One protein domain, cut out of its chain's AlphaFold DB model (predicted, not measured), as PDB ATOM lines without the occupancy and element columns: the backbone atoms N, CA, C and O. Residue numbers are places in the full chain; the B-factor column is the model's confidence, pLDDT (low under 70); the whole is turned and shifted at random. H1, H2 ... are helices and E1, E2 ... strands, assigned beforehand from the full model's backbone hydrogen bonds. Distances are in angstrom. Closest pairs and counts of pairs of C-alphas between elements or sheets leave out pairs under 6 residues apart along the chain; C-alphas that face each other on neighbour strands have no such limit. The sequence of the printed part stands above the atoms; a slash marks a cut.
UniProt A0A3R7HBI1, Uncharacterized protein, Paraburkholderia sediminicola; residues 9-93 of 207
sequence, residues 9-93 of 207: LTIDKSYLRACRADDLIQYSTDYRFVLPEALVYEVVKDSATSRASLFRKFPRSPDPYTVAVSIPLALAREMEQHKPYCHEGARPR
ATOM      1  N   LEU A   9     -42.934 -49.342  -0.425       79.44
ATOM      2  CA  LEU A   9     -41.674 -49.904  -0.905       79.44
ATOM      3  C   LEU A   9     -40.814 -48.812  -1.543       79.44
ATOM      4  O   LEU A   9     -41.227 -48.162  -2.507       79.44
ATOM      5  N   THR A  10     -39.609 -48.639  -1.010       82.81
ATOM      6  CA  THR A  10     -38.599 -47.711  -1.526       82.81
ATOM      7  C   THR A  10     -37.610 -48.475  -2.399       82.81
ATOM      8  O   THR A  10     -37.149 -49.548  -2.019       82.81
ATOM      9  N   ILE A  11     -37.279 -47.929  -3.569       81.69
ATOM     10  CA  ILE A  11     -36.350 -48.541  -4.530       81.69
ATOM     11  C   ILE A  11     -35.187 -47.581  -4.767       81.69
ATOM     12  O   ILE A  11     -35.406 -46.376  -4.861       81.69
ATOM     13  N   ASP A  12     -33.966 -48.095  -4.881       84.31
ATOM     14  CA  ASP A  12     -32.781 -47.314  -5.241       84.31
ATOM     15  C   ASP A  12     -32.531 -47.288  -6.769       84.31
ATOM     16  O   ASP A  12     -33.196 -47.954  -7.572       84.31
ATOM     17  N   LYS A  13     -31.550 -46.496  -7.215       85.50
ATOM     18  CA  LYS A  13     -31.242 -46.368  -8.648       85.50
ATOM     19  C   LYS A  13     -30.652 -47.655  -9.229       85.50
ATOM     20  O   LYS A  13     -30.927 -47.985 -10.386       85.50
ATOM     21  N   SER A  14     -29.832 -48.362  -8.453       84.06
ATOM     22  CA  SER A  14     -29.175 -49.622  -8.824       84.06
ATOM     23  C   SER A  14     -30.196 -50.699  -9.154       84.06
ATOM     24  O   SER A  14     -30.156 -51.278 -10.243       84.06
ATOM     25  N   TYR A  15     -31.149 -50.917  -8.251       88.44
ATOM     26  CA  TYR A  15     -32.220 -51.880  -8.428       88.44
ATOM     27  C   TYR A  15     -33.125 -51.469  -9.580       88.44
ATOM     28  O   TYR A  15     -33.378 -52.282 -10.464       88.44
ATOM     29  N   LEU A  16     -33.521 -50.192  -9.666       88.00
ATOM     30  CA  LEU A  16     -34.341 -49.710 -10.781       88.00
ATOM     31  C   LEU A  16     -33.655 -49.914 -12.143       88.00
ATOM     32  O   LEU A  16     -34.330 -50.119 -13.153       88.00
ATOM     33  N   ARG A  17     -32.318 -49.885 -12.206       88.25
ATOM     34  CA  ARG A  17     -31.552 -50.211 -13.419       88.25
ATOM     35  C   ARG A  17     -31.560 -51.708 -13.720       88.25
ATOM     36  O   ARG A  17     -31.807 -52.066 -14.873       88.25
ATOM     37  N   ALA A  18     -31.342 -52.547 -12.712       89.38
ATOM     38  CA  ALA A  18     -31.194 -53.993 -12.861       89.38
ATOM     39  C   ALA A  18     -32.523 -54.754 -13.032       89.38
ATOM     40  O   ALA A  18     -32.565 -55.732 -13.776       89.38
ATOM     41  N   CYS A  19     -33.603 -54.311 -12.383       89.44
ATOM     42  CA  CYS A  19     -34.868 -55.044 -12.331       89.44
ATOM     43  C   CYS A  19     -35.593 -55.072 -13.683       89.44
ATOM     44  O   CYS A  19     -35.419 -54.186 -14.533       89.44
ATOM     45  N   ARG A  20     -36.448 -56.071 -13.893       92.06
ATOM     46  CA  ARG A  20     -37.351 -56.124 -15.050       92.06
ATOM     47  C   ARG A  20     -38.608 -55.305 -14.744       92.06
ATOM     48  O   ARG A  20     -38.875 -54.946 -13.600       92.06
ATOM     49  N   ALA A  21     -39.365 -54.955 -15.782       90.31
ATOM     50  CA  ALA A  21     -40.647 -54.271 -15.594       90.31
ATOM     51  C   ALA A  21     -41.661 -55.177 -14.874       90.31
ATOM     52  O   ALA A  21     -42.389 -54.708 -14.006       90.31
ATOM     53  N   ASP A  22     -41.644 -56.474 -15.188       92.69
ATOM     54  CA  ASP A  22     -42.544 -57.472 -14.603       92.69
ATOM     55  C   ASP A  22     -42.391 -57.558 -13.076       92.69
ATOM     56  O   ASP A  22     -43.393 -57.631 -12.369       92.69
ATOM     57  N   ASP A  23     -41.160 -57.428 -12.568       90.38
ATOM     58  CA  ASP A  23     -40.874 -57.426 -11.128       90.38
ATOM     59  C   ASP A  23     -41.591 -56.255 -10.429       90.38
ATOM     60  O   ASP A  23     -42.251 -56.429  -9.407       90.38
ATOM     61  N   LEU A  24     -41.528 -55.049 -11.008       89.19
ATOM     62  CA  LEU A  24     -42.196 -53.871 -10.441       89.19
ATOM     63  C   LEU A  24     -43.720 -53.948 -10.563       89.19
ATOM     64  O   LEU A  24     -44.432 -53.458  -9.687       89.19
ATOM     65  N   ILE A  25     -44.235 -54.560 -11.626       89.44
ATOM     66  CA  ILE A  25     -45.675 -54.791 -11.767       89.44
ATOM     67  C   ILE A  25     -46.152 -55.748 -10.674       89.44
ATOM     68  O   ILE A  25     -47.162 -55.468 -10.033       89.44
ATOM     69  N   GLN A  26     -45.402 -56.819 -10.407       88.12
ATOM     70  CA  GLN A  26     -45.722 -57.742  -9.327       88.12
ATOM     71  C   GLN A  26     -45.694 -57.040  -7.966       88.12
ATOM     72  O   GLN A  26     -46.661 -57.130  -7.225       88.12
ATOM     73  N   TYR A  27     -44.658 -56.255  -7.652       87.50
ATOM     74  CA  TYR A  27     -44.631 -55.529  -6.376       87.50
ATOM     75  C   TYR A  27     -45.754 -54.501  -6.235       87.50
ATOM     76  O   TYR A  27     -46.177 -54.219  -5.117       87.50
ATOM     77  N   SER A  28     -46.276 -53.965  -7.340       86.56
ATOM     78  CA  SER A  28     -47.366 -52.988  -7.290       86.56
ATOM     79  C   SER A  28     -48.707 -53.556  -6.810       86.56
ATOM     80  O   SER A  28     -49.591 -52.774  -6.462       86.56
ATOM     81  N   THR A  29     -48.873 -54.886  -6.768       86.75
ATOM     82  CA  THR A  29     -50.077 -55.507  -6.189       86.75
ATOM     83  C   THR A  29     -50.083 -55.410  -4.672       86.75
ATOM     84  O   THR A  29     -51.143 -55.243  -4.067       86.75
ATOM     85  N   ASP A  30     -48.895 -55.476  -4.072       84.25
ATOM     86  CA  ASP A  30     -48.727 -55.649  -2.633       84.25
ATOM     87  C   ASP A  30     -48.209 -54.374  -1.956       84.25
ATOM     88  O   ASP A  30     -48.455 -54.160  -0.768       84.25
ATOM     89  N   TYR A  31     -47.533 -53.500  -2.710       85.75
ATOM     90  CA  TYR A  31     -46.849 -52.320  -2.196       85.75
ATOM     91  C   TYR A  31     -47.169 -51.054  -2.985       85.75
ATOM     92  O   TYR A  31     -47.334 -51.060  -4.205       85.75
ATOM     93  N   ARG A  32     -47.153 -49.918  -2.283       82.75
ATOM     94  CA  ARG A  32     -47.127 -48.593  -2.905       82.75
ATOM     95  C   ARG A  32     -45.692 -48.090  -2.998       82.75
ATOM     96  O   ARG A  32     -45.014 -47.940  -1.983       82.75
ATOM     97  N   PHE A  33     -45.231 -47.792  -4.206       83.00
ATOM     98  CA  PHE A  33     -43.872 -47.294  -4.399       83.00
ATOM     99  C   PHE A  33     -43.692 -45.885  -3.837       83.00
ATOM    100  O   PHE A  33     -44.511 -44.993  -4.076       83.00
ATOM    101  N   VAL A  34     -42.576 -45.678  -3.141       82.75
ATOM    102  CA  VAL A  34     -42.118 -44.368  -2.679       82.75
ATOM    103  C   VAL A  34     -40.742 -44.115  -3.272       82.75
ATOM    104  O   VAL A  34     -39.797 -44.856  -3.017       82.75
ATOM    105  N   LEU A  35     -40.624 -43.075  -4.092       81.81
ATOM    106  CA  LEU A  35     -39.355 -42.675  -4.687       81.81
ATOM    107  C   LEU A  35     -38.786 -41.492  -3.919       81.81
ATOM    108  O   LEU A  35     -39.436 -40.449  -3.835       81.81
ATOM    109  N   PRO A  36     -37.564 -41.599  -3.399       80.94
ATOM    110  CA  PRO A  36     -36.897 -40.441  -2.857       80.94
ATOM    111  C   PRO A  36     -36.685 -39.343  -3.893       80.94
ATOM    112  O   PRO A  36     -36.348 -39.623  -5.043       80.94
ATOM    113  N   GLU A  37     -36.788 -38.084  -3.484       76.06
ATOM    114  CA  GLU A  37     -36.538 -36.952  -4.377       76.06
ATOM    115  C   GLU A  37     -35.112 -36.996  -4.953       76.06
ATOM    116  O   GLU A  37     -34.920 -36.765  -6.146       76.06
ATOM    117  N   ALA A  38     -34.125 -37.405  -4.146       75.44
ATOM    118  CA  ALA A  38     -32.748 -37.610  -4.596       75.44
ATOM    119  C   ALA A  38     -32.658 -38.611  -5.763       75.44
ATOM    120  O   ALA A  38     -32.027 -38.317  -6.778       75.44
ATOM    121  N   LEU A  39     -33.368 -39.743  -5.676       81.50
ATOM    122  CA  LEU A  39     -33.446 -40.721  -6.763       81.50
ATOM    123  C   LEU A  39     -34.061 -40.099  -8.020       81.50
ATOM    124  O   LEU A  39     -33.556 -40.299  -9.126       81.50
ATOM    125  N   VAL A  40     -35.146 -39.339  -7.864       77.94
ATOM    126  CA  VAL A  40     -35.800 -38.666  -8.992       77.94
ATOM    127  C   VAL A  40     -34.821 -37.702  -9.668       77.94
ATOM    128  O   VAL A  40     -34.679 -37.758 -10.889       77.94
ATOM    129  N   TYR A  41     -34.075 -36.894  -8.908       73.31
ATOM    130  CA  TYR A  41     -33.030 -36.027  -9.464       73.31
ATOM    131  C   TYR A  41     -31.941 -36.815 -10.190       73.31
ATOM    132  O   TYR A  41     -31.547 -36.446 -11.299       73.31
ATOM    133  N   GLU A  42     -31.462 -37.910  -9.606       76.44
ATOM    134  CA  GLU A  42     -30.444 -38.745 -10.237       76.44
ATOM    135  C   GLU A  42     -30.924 -39.370 -11.549       76.44
ATOM    136  O   GLU A  42     -30.132 -39.515 -12.481       76.44
ATOM    137  N   VAL A  43     -32.196 -39.759 -11.641       76.50
ATOM    138  CA  VAL A  43     -32.793 -40.313 -12.865       76.50
ATOM    139  C   VAL A  43     -33.072 -39.209 -13.891       76.50
ATOM    140  O   VAL A  43     -32.923 -39.428 -15.093       76.50
ATOM    141  N   VAL A  44     -33.427 -37.997 -13.449       72.38
ATOM    142  CA  VAL A  44     -33.615 -36.835 -14.332       72.38
ATOM    143  C   VAL A  44     -32.308 -36.430 -15.018       72.38
ATOM    144  O   VAL A  44     -32.349 -36.081 -16.199       72.38
ATOM    145  N   LYS A  45     -31.167 -36.550 -14.329       74.88
ATOM    146  CA  LYS A  45     -29.825 -36.273 -14.876       74.88
ATOM    147  C   LYS A  45     -29.347 -37.292 -15.921       74.88
ATOM    148  O   LYS A  45     -28.440 -36.980 -16.690       74.88
ATOM    149  N   ASP A  46     -29.940 -38.487 -15.981       78.88
ATOM    150  CA  ASP A  46     -29.586 -39.490 -16.993       78.88
ATOM    151  C   ASP A  46     -30.052 -39.058 -18.407       78.88
ATOM    152  O   ASP A  46     -30.884 -38.162 -18.595       78.88
ATOM    153  N   SER A  47     -29.529 -39.734 -19.440       81.06
ATOM    154  CA  SER A  47     -29.949 -39.508 -20.830       81.06
ATOM    155  C   SER A  47     -31.465 -39.682 -20.998       81.06
ATOM    156  O   SER A  47     -32.090 -40.483 -20.301       81.06
ATOM    157  N   ALA A  48     -32.076 -38.987 -21.964       72.56
ATOM    158  CA  ALA A  48     -33.521 -39.089 -22.206       72.56
ATOM    159  C   ALA A  48     -33.982 -40.540 -22.443       72.56
ATOM    160  O   ALA A  48     -35.037 -40.941 -21.952       72.56
ATOM    161  N   THR A  49     -33.170 -41.336 -23.146       78.00
ATOM    162  CA  THR A  49     -33.430 -42.756 -23.410       78.00
ATOM    163  C   THR A  49     -33.360 -43.587 -22.131       78.00
ATOM    164  O   THR A  49     -34.269 -44.369 -21.861       78.00
ATOM    165  N   SER A  50     -32.321 -43.387 -21.314       75.75
ATOM    166  CA  SER A  50     -32.148 -44.084 -20.032       75.75
ATOM    167  C   SER A  50     -33.275 -43.744 -19.060       75.75
ATOM    168  O   SER A  50     -33.924 -44.641 -18.533       75.75
ATOM    169  N   ARG A  51     -33.584 -42.455 -18.899       83.56
ATOM    170  CA  ARG A  51     -34.684 -41.969 -18.063       83.56
ATOM    171  C   ARG A  51     -36.027 -42.570 -18.473       83.56
ATOM    172  O   ARG A  51     -36.744 -43.104 -17.631       83.56
ATOM    173  N   ALA A  52     -36.355 -42.522 -19.766       80.06
ATOM    174  CA  ALA A  52     -37.590 -43.106 -20.281       80.06
ATOM    175  C   ALA A  52     -37.640 -44.623 -20.049       80.06
ATOM    176  O   ALA A  52     -38.693 -45.153 -19.708       80.06
ATOM    177  N   SER A  53     -36.512 -45.320 -20.207       80.56
ATOM    178  CA  SER A  53     -36.429 -46.757 -19.952       80.56
ATOM    179  C   SER A  53     -36.661 -47.116 -18.484       80.56
ATOM    180  O   SER A  53     -37.251 -48.157 -18.228       80.56
ATOM    181  N   LEU A  54     -36.199 -46.292 -17.539       85.62
ATOM    182  CA  LEU A  54     -36.367 -46.540 -16.104       85.62
ATOM    183  C   LEU A  54     -37.811 -46.282 -15.664       85.62
ATOM    184  O   LEU A  54     -38.428 -47.151 -15.058       85.62
ATOM    185  N   PHE A  55     -38.394 -45.141 -16.047       86.38
ATOM    186  CA  PHE A  55     -39.773 -44.822 -15.664       86.38
ATOM    187  C   PHE A  55     -40.820 -45.721 -16.336       86.38
ATOM    188  O   PHE A  55     -41.874 -45.963 -15.759       86.38
ATOM    189  N   ARG A  56     -40.530 -46.280 -17.520       88.00
ATOM    190  CA  ARG A  56     -41.417 -47.247 -18.194       88.00
ATOM    191  C   ARG A  56     -41.575 -48.579 -17.460       88.00
ATOM    192  O   ARG A  56     -42.463 -49.335 -17.837       88.00
ATOM    193  N   LYS A  57     -40.717 -48.881 -16.478       88.56
ATOM    194  CA  LYS A  57     -40.819 -50.113 -15.682       88.56
ATOM    195  C   LYS A  57     -41.955 -50.053 -14.662       88.56
ATOM    196  O   LYS A  57     -42.424 -51.098 -14.235       88.56
ATOM    197  N   PHE A  58     -42.392 -48.855 -14.277       89.19
ATOM    198  CA  PHE A  58     -43.503 -48.693 -13.348       89.19
ATOM    199  C   PHE A  58     -44.854 -49.007 -14.013       89.19
ATOM    200  O   PHE A  58     -44.989 -48.871 -15.236       89.19
ATOM    201  N   PRO A  59     -45.877 -49.384 -13.222       86.06
ATOM    202  CA  PRO A  59     -47.225 -49.612 -13.729       86.06
ATOM    203  C   PRO A  59     -47.774 -48.388 -14.466       86.06
ATOM    204  O   PRO A  59     -47.518 -47.248 -14.084       86.06
ATOM    205  N   ARG A  60     -48.603 -48.604 -15.492       84.56
ATOM    206  CA  ARG A  60     -49.323 -47.522 -16.188       84.56
ATOM    207  C   ARG A  60     -50.560 -47.079 -15.396       84.56
ATOM    208  O   ARG A  60     -51.679 -47.148 -15.889       84.56
ATOM    209  N   SER A  61     -50.336 -46.676 -14.153       80.19
ATOM    210  CA  SER A  61     -51.326 -46.065 -13.265       80.19
ATOM    211  C   SER A  61     -51.212 -44.537 -13.349       80.19
ATOM    212  O   SER A  61     -50.122 -44.051 -13.658       80.19
ATOM    213  N   PRO A  62     -52.284 -43.765 -13.083       74.06
ATOM    214  CA  PRO A  62     -52.177 -42.316 -12.897       74.06
ATOM    215  C   PRO A  62     -51.159 -41.936 -11.808       74.06
ATOM    216  O   PRO A  62     -50.403 -40.993 -12.011       74.06
ATOM    217  N   ASP A  63     -51.068 -42.727 -10.731       76.19
ATOM    218  CA  ASP A  63     -50.143 -42.506  -9.612       76.19
ATOM    219  C   ASP A  63     -49.313 -43.771  -9.329       76.19
ATOM    220  O   ASP A  63     -49.613 -44.531  -8.403       76.19
ATOM    221  N   PRO A  64     -48.277 -44.060 -10.136       82.69
ATOM    222  CA  PRO A  64     -47.505 -45.292 -10.001       82.69
ATOM    223  C   PRO A  64     -46.530 -45.275  -8.819       82.69
ATOM    224  O   PRO A  64     -46.069 -46.332  -8.398       82.69
ATOM    225  N   TYR A  65     -46.197 -44.099  -8.291       84.44
ATOM    226  CA  TYR A  65     -45.335 -43.920  -7.127       84.44
ATOM    227  C   TYR A  65     -45.595 -42.563  -6.466       84.44
ATOM    228  O   TYR A  65     -46.054 -41.621  -7.110       84.44
ATOM    229  N   THR A  66     -45.245 -42.443  -5.188       82.12
ATOM    230  CA  THR A  66     -45.238 -41.171  -4.453       82.12
ATOM    231  C   THR A  66     -43.801 -40.671  -4.319       82.12
ATOM    232  O   THR A  66     -42.914 -41.451  -3.991       82.12
ATOM    233  N   VAL A  67     -43.545 -39.379  -4.543       77.81
ATOM    234  CA  VAL A  67     -42.208 -38.799  -4.319       77.81
ATOM    235  C   VAL A  67     -42.072 -38.336  -2.867       77.81
ATOM    236  O   VAL A  67     -42.908 -37.575  -2.385       77.81
ATOM    237  N   ALA A  68     -41.023 -38.781  -2.172       73.00
ATOM    238  CA  ALA A  68     -40.710 -38.384  -0.799       73.00
ATOM    239  C   ALA A  68     -39.527 -37.402  -0.757       73.00
ATOM    240  O   ALA A  68     -38.426 -37.714  -1.207       73.00
ATOM    241  N   VAL A  69     -39.766 -36.225  -0.174       63.16
ATOM    242  CA  VAL A  69     -38.873 -35.045  -0.189       63.16
ATOM    243  C   VAL A  69     -37.666 -35.172   0.762       63.16
ATOM    244  O   VAL A  69     -36.711 -34.415   0.652       63.16
ATOM    245  N   SER A  70     -37.641 -36.136   1.692       63.38
ATOM    246  CA  SER A  70     -36.509 -36.274   2.626       63.38
ATOM    247  C   SER A  70     -36.249 -37.717   3.067       63.38
ATOM    248  O   SER A  70     -36.941 -38.247   3.937       63.38
ATOM    249  N   ILE A  71     -35.210 -38.337   2.490       59.12
ATOM    250  CA  ILE A  71     -34.666 -39.634   2.943       59.12
ATOM    251  C   ILE A  71     -34.136 -39.554   4.382       59.12
ATOM    252  O   ILE A  71     -34.461 -40.449   5.157       59.12
ATOM    253  N   PRO A  72     -33.375 -38.513   4.790       54.84
ATOM    254  CA  PRO A  72     -32.844 -38.452   6.152       54.84
ATOM    255  C   PRO A  72     -33.943 -38.418   7.218       54.84
ATOM    256  O   PRO A  72     -33.817 -39.060   8.253       54.84
ATOM    257  N   LEU A  73     -35.054 -37.725   6.949       55.00
ATOM    258  CA  LEU A  73     -36.195 -37.673   7.862       55.00
ATOM    259  C   LEU A  73     -36.933 -39.017   7.932       55.00
ATOM    260  O   LEU A  73     -37.377 -39.416   9.008       55.00
ATOM    261  N   ALA A  74     -37.053 -39.708   6.795       55.69
ATOM    262  CA  ALA A  74     -37.641 -41.039   6.738       55.69
ATOM    263  C   ALA A  74     -36.800 -42.040   7.540       55.69
ATOM    264  O   ALA A  74     -37.326 -42.671   8.447       55.69
ATOM    265  N   LEU A  75     -35.489 -42.095   7.295       56.25
ATOM    266  CA  LEU A  75     -34.567 -42.974   8.018       56.25
ATOM    267  C   LEU A  75     -34.506 -42.652   9.516       56.25
ATOM    268  O   LEU A  75     -34.566 -43.566  10.328       56.25
ATOM    269  N   ALA A  76     -34.467 -41.372   9.905       54.59
ATOM    270  CA  ALA A  76     -34.489 -40.980  11.317       54.59
ATOM    271  C   ALA A  76     -35.760 -41.473  12.032       54.59
ATOM    272  O   ALA A  76     -35.696 -41.966  13.156       54.59
ATOM    273  N   ARG A  77     -36.914 -41.403  11.360       53.81
ATOM    274  CA  ARG A  77     -38.191 -41.912  11.882       53.81
ATOM    275  C   ARG A  77     -38.249 -43.438  11.912       53.81
ATOM    276  O   ARG A  77     -38.823 -43.990  12.846       53.81
ATOM    277  N   GLU A  78     -37.661 -44.121  10.933       65.81
ATOM    278  CA  GLU A  78     -37.547 -45.587  10.939       65.81
ATOM    279  C   GLU A  78     -36.647 -46.079  12.070       65.81
ATOM    280  O   GLU A  78     -36.981 -47.057  12.737       65.81
ATOM    281  N   MET A  79     -35.543 -45.371  12.320       57.34
ATOM    282  CA  MET A  79     -34.631 -45.648  13.426       57.34
ATOM    283  C   MET A  79     -35.296 -45.420  14.786       57.34
ATOM    284  O   MET A  79     -35.119 -46.237  15.683       57.34
ATOM    285  N   GLU A  80     -36.087 -44.354  14.934       55.53
ATOM    286  CA  GLU A  80     -36.792 -44.032  16.182       55.53
ATOM    287  C   GLU A  80     -37.972 -44.980  16.460       55.53
ATOM    288  O   GLU A  80     -38.235 -45.345  17.603       55.53
ATOM    289  N   GLN A  81     -38.704 -45.390  15.420       61.62
ATOM    290  CA  GLN A  81     -39.951 -46.154  15.572       61.62
ATOM    291  C   GLN A  81     -39.788 -47.655  15.318       61.62
ATOM    292  O   GLN A  81     -40.755 -48.403  15.492       61.62
ATOM    293  N   HIS A  82     -38.603 -48.091  14.875       60.62
ATOM    294  CA  HIS A  82     -38.306 -49.449  14.402       60.62
ATOM    295  C   HIS A  82     -39.361 -49.993  13.422       60.62
ATOM    296  O   HIS A  82     -39.675 -51.184  13.402       60.62
ATOM    297  N   LYS A  83     -39.960 -49.097  12.630       44.34
ATOM    298  CA  LYS A  83     -41.051 -49.382  11.694       44.34
ATOM    299  C   LYS A  83     -40.861 -48.553  10.423       44.34
ATOM    300  O   LYS A  83     -40.479 -47.392  10.547       44.34
ATOM    301  N   PRO A  84     -41.160 -49.111   9.237       43.38
ATOM    302  CA  PRO A  84     -40.977 -48.421   7.964       43.38
ATOM    303  C   PRO A  84     -41.791 -47.125   7.896       43.38
ATOM    304  O   PRO A  84     -42.972 -47.085   8.267       43.38
ATOM    305  N   TYR A  85     -41.158 -46.056   7.426       48.72
ATOM    306  CA  TYR A  85     -41.725 -44.720   7.456       48.72
ATOM    307  C   TYR A  85     -42.724 -44.517   6.320       48.72
ATOM    308  O   TYR A  85     -42.408 -44.605   5.136       48.72
ATOM    309  N   CYS A  86     -43.955 -44.196   6.706       47.84
ATOM    310  CA  CYS A  86     -45.084 -43.944   5.820       47.84
ATOM    311  C   CYS A  86     -45.433 -42.459   5.930       47.84
ATOM    312  O   CYS A  86     -45.906 -42.029   6.986       47.84
ATOM    313  N   HIS A  87     -45.162 -41.645   4.909       48.66
ATOM    314  CA  HIS A  87     -45.201 -40.202   5.119       48.66
ATOM    315  C   HIS A  87     -46.572 -39.547   4.877       48.66
ATOM    316  O   HIS A  87     -46.996 -39.400   3.735       48.66
ATOM    317  N   GLU A  88     -47.206 -39.059   5.949       41.97
ATOM    318  CA  GLU A  88     -48.194 -37.975   5.900       41.97
ATOM    319  C   GLU A  88     -47.526 -36.655   6.343       41.97
ATOM    320  O   GLU A  88     -47.162 -36.480   7.505       41.97
ATOM    321  N   GLY A  89     -47.355 -35.719   5.404       45.19
ATOM    322  CA  GLY A  89     -47.381 -34.283   5.702       45.19
ATOM    323  C   GLY A  89     -46.147 -33.557   6.263       45.19
ATOM    324  O   GLY A  89     -46.348 -32.438   6.738       45.19
ATOM    325  N   ALA A  90     -44.894 -34.044   6.216       45.62
ATOM    326  CA  ALA A  90     -43.781 -33.160   6.615       45.62
ATOM    327  C   ALA A  90     -43.433 -32.165   5.517       45.62
ATOM    328  O   ALA A  90     -43.097 -32.493   4.378       45.62
ATOM    329  N   ARG A  91     -43.444 -30.905   5.935       39.22
ATOM    330  CA  ARG A  91     -42.683 -29.852   5.286       39.22
ATOM    331  C   ARG A  91     -41.210 -30.045   5.666       39.22
ATOM    332  O   ARG A  91     -40.935 -30.256   6.850       39.22
ATOM    333  N   PRO A  92     -40.272 -29.982   4.710       41.66
ATOM    334  CA  PRO A  92     -38.854 -30.044   5.026       41.66
ATOM    335  C   PRO A  92     -38.479 -28.874   5.946       41.66
ATOM    336  O   PRO A  92     -38.820 -27.724   5.671       41.66
ATOM    337  N   ARG A  93     -37.797 -29.181   7.054       41.00
ATOM    338  CA  ARG A  93     -37.022 -28.202   7.820       41.00
ATOM    339  C   ARG A  93     -35.604 -28.223   7.274       41.00
ATOM    340  O   ARG A  93     -35.023 -29.298   7.145       41.00
TER     341      ARG A  93
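This is residues 9 to 93 of the 207 residues of an uncharacterized protein of Paraburkholderia sediminicola (UniProt A0A3R7HBI1). Four short helices, H1 to H4, are loosely gathered on one side of a small two-strand sheet, E1 beside E2, while H5 and the tail of residues 82 to 93 lie on the other side, at the far end from H4. The 85 printed residues hold five named helices and two named strands, in the order H1 H2 E1 H3 H4 E2 H5, with the sheet parallel and the class mostly helix. The whole is compact, with a radius of gyration of the C-alphas of 13.5 A and spans of 38 by 29 by 23 A.

Residues 9 to 10 pair in parallel with residues 33 to 34 of E1, residues 32 to 36. H1, residues 13 to 18, is apart from H2, residues 21 to 30. H3, residues 37 to 44, only just touches H1, with 3 pairs of C-alphas within 8 A, closest at Lys 13 and Leu 39, 6.3 A. H3 and H4, residues 48 to 55, form a helical hairpin and only just touch, also with 3 pairs, closest at the C-alphas of Val 43 and Arg 51, 5.8 A. E2, residues 66 to 68, is parallel to E1, with N 35 and O 66 2.8 A apart, within hydrogen-bond range. E1, H3, H4 and E2 make a strand-helix-strand unit, parallel neighbour strands joined through helices, with a right-handed crossover. H5, residues 71 to 81, touches no helix. Every O i to N i+4 pair is within hydrogen-bond range in H1, H3, H4 and H5; in H2, 4 of 6 are.

H1 begins at C-alpha 13, (-31.242, -46.368, -8.648). H2 is 15.3 A long, E1 13.1 A and H5 15.2 A, ending at C-alpha 81, (-39.951, -46.154, 15.572).

The C-alphas farthest apart, of Thr 49 and Glu 80, are 39.8 A apart. The printed part has no cut and no long link. Residues 69 to 93 have pLDDT under 70.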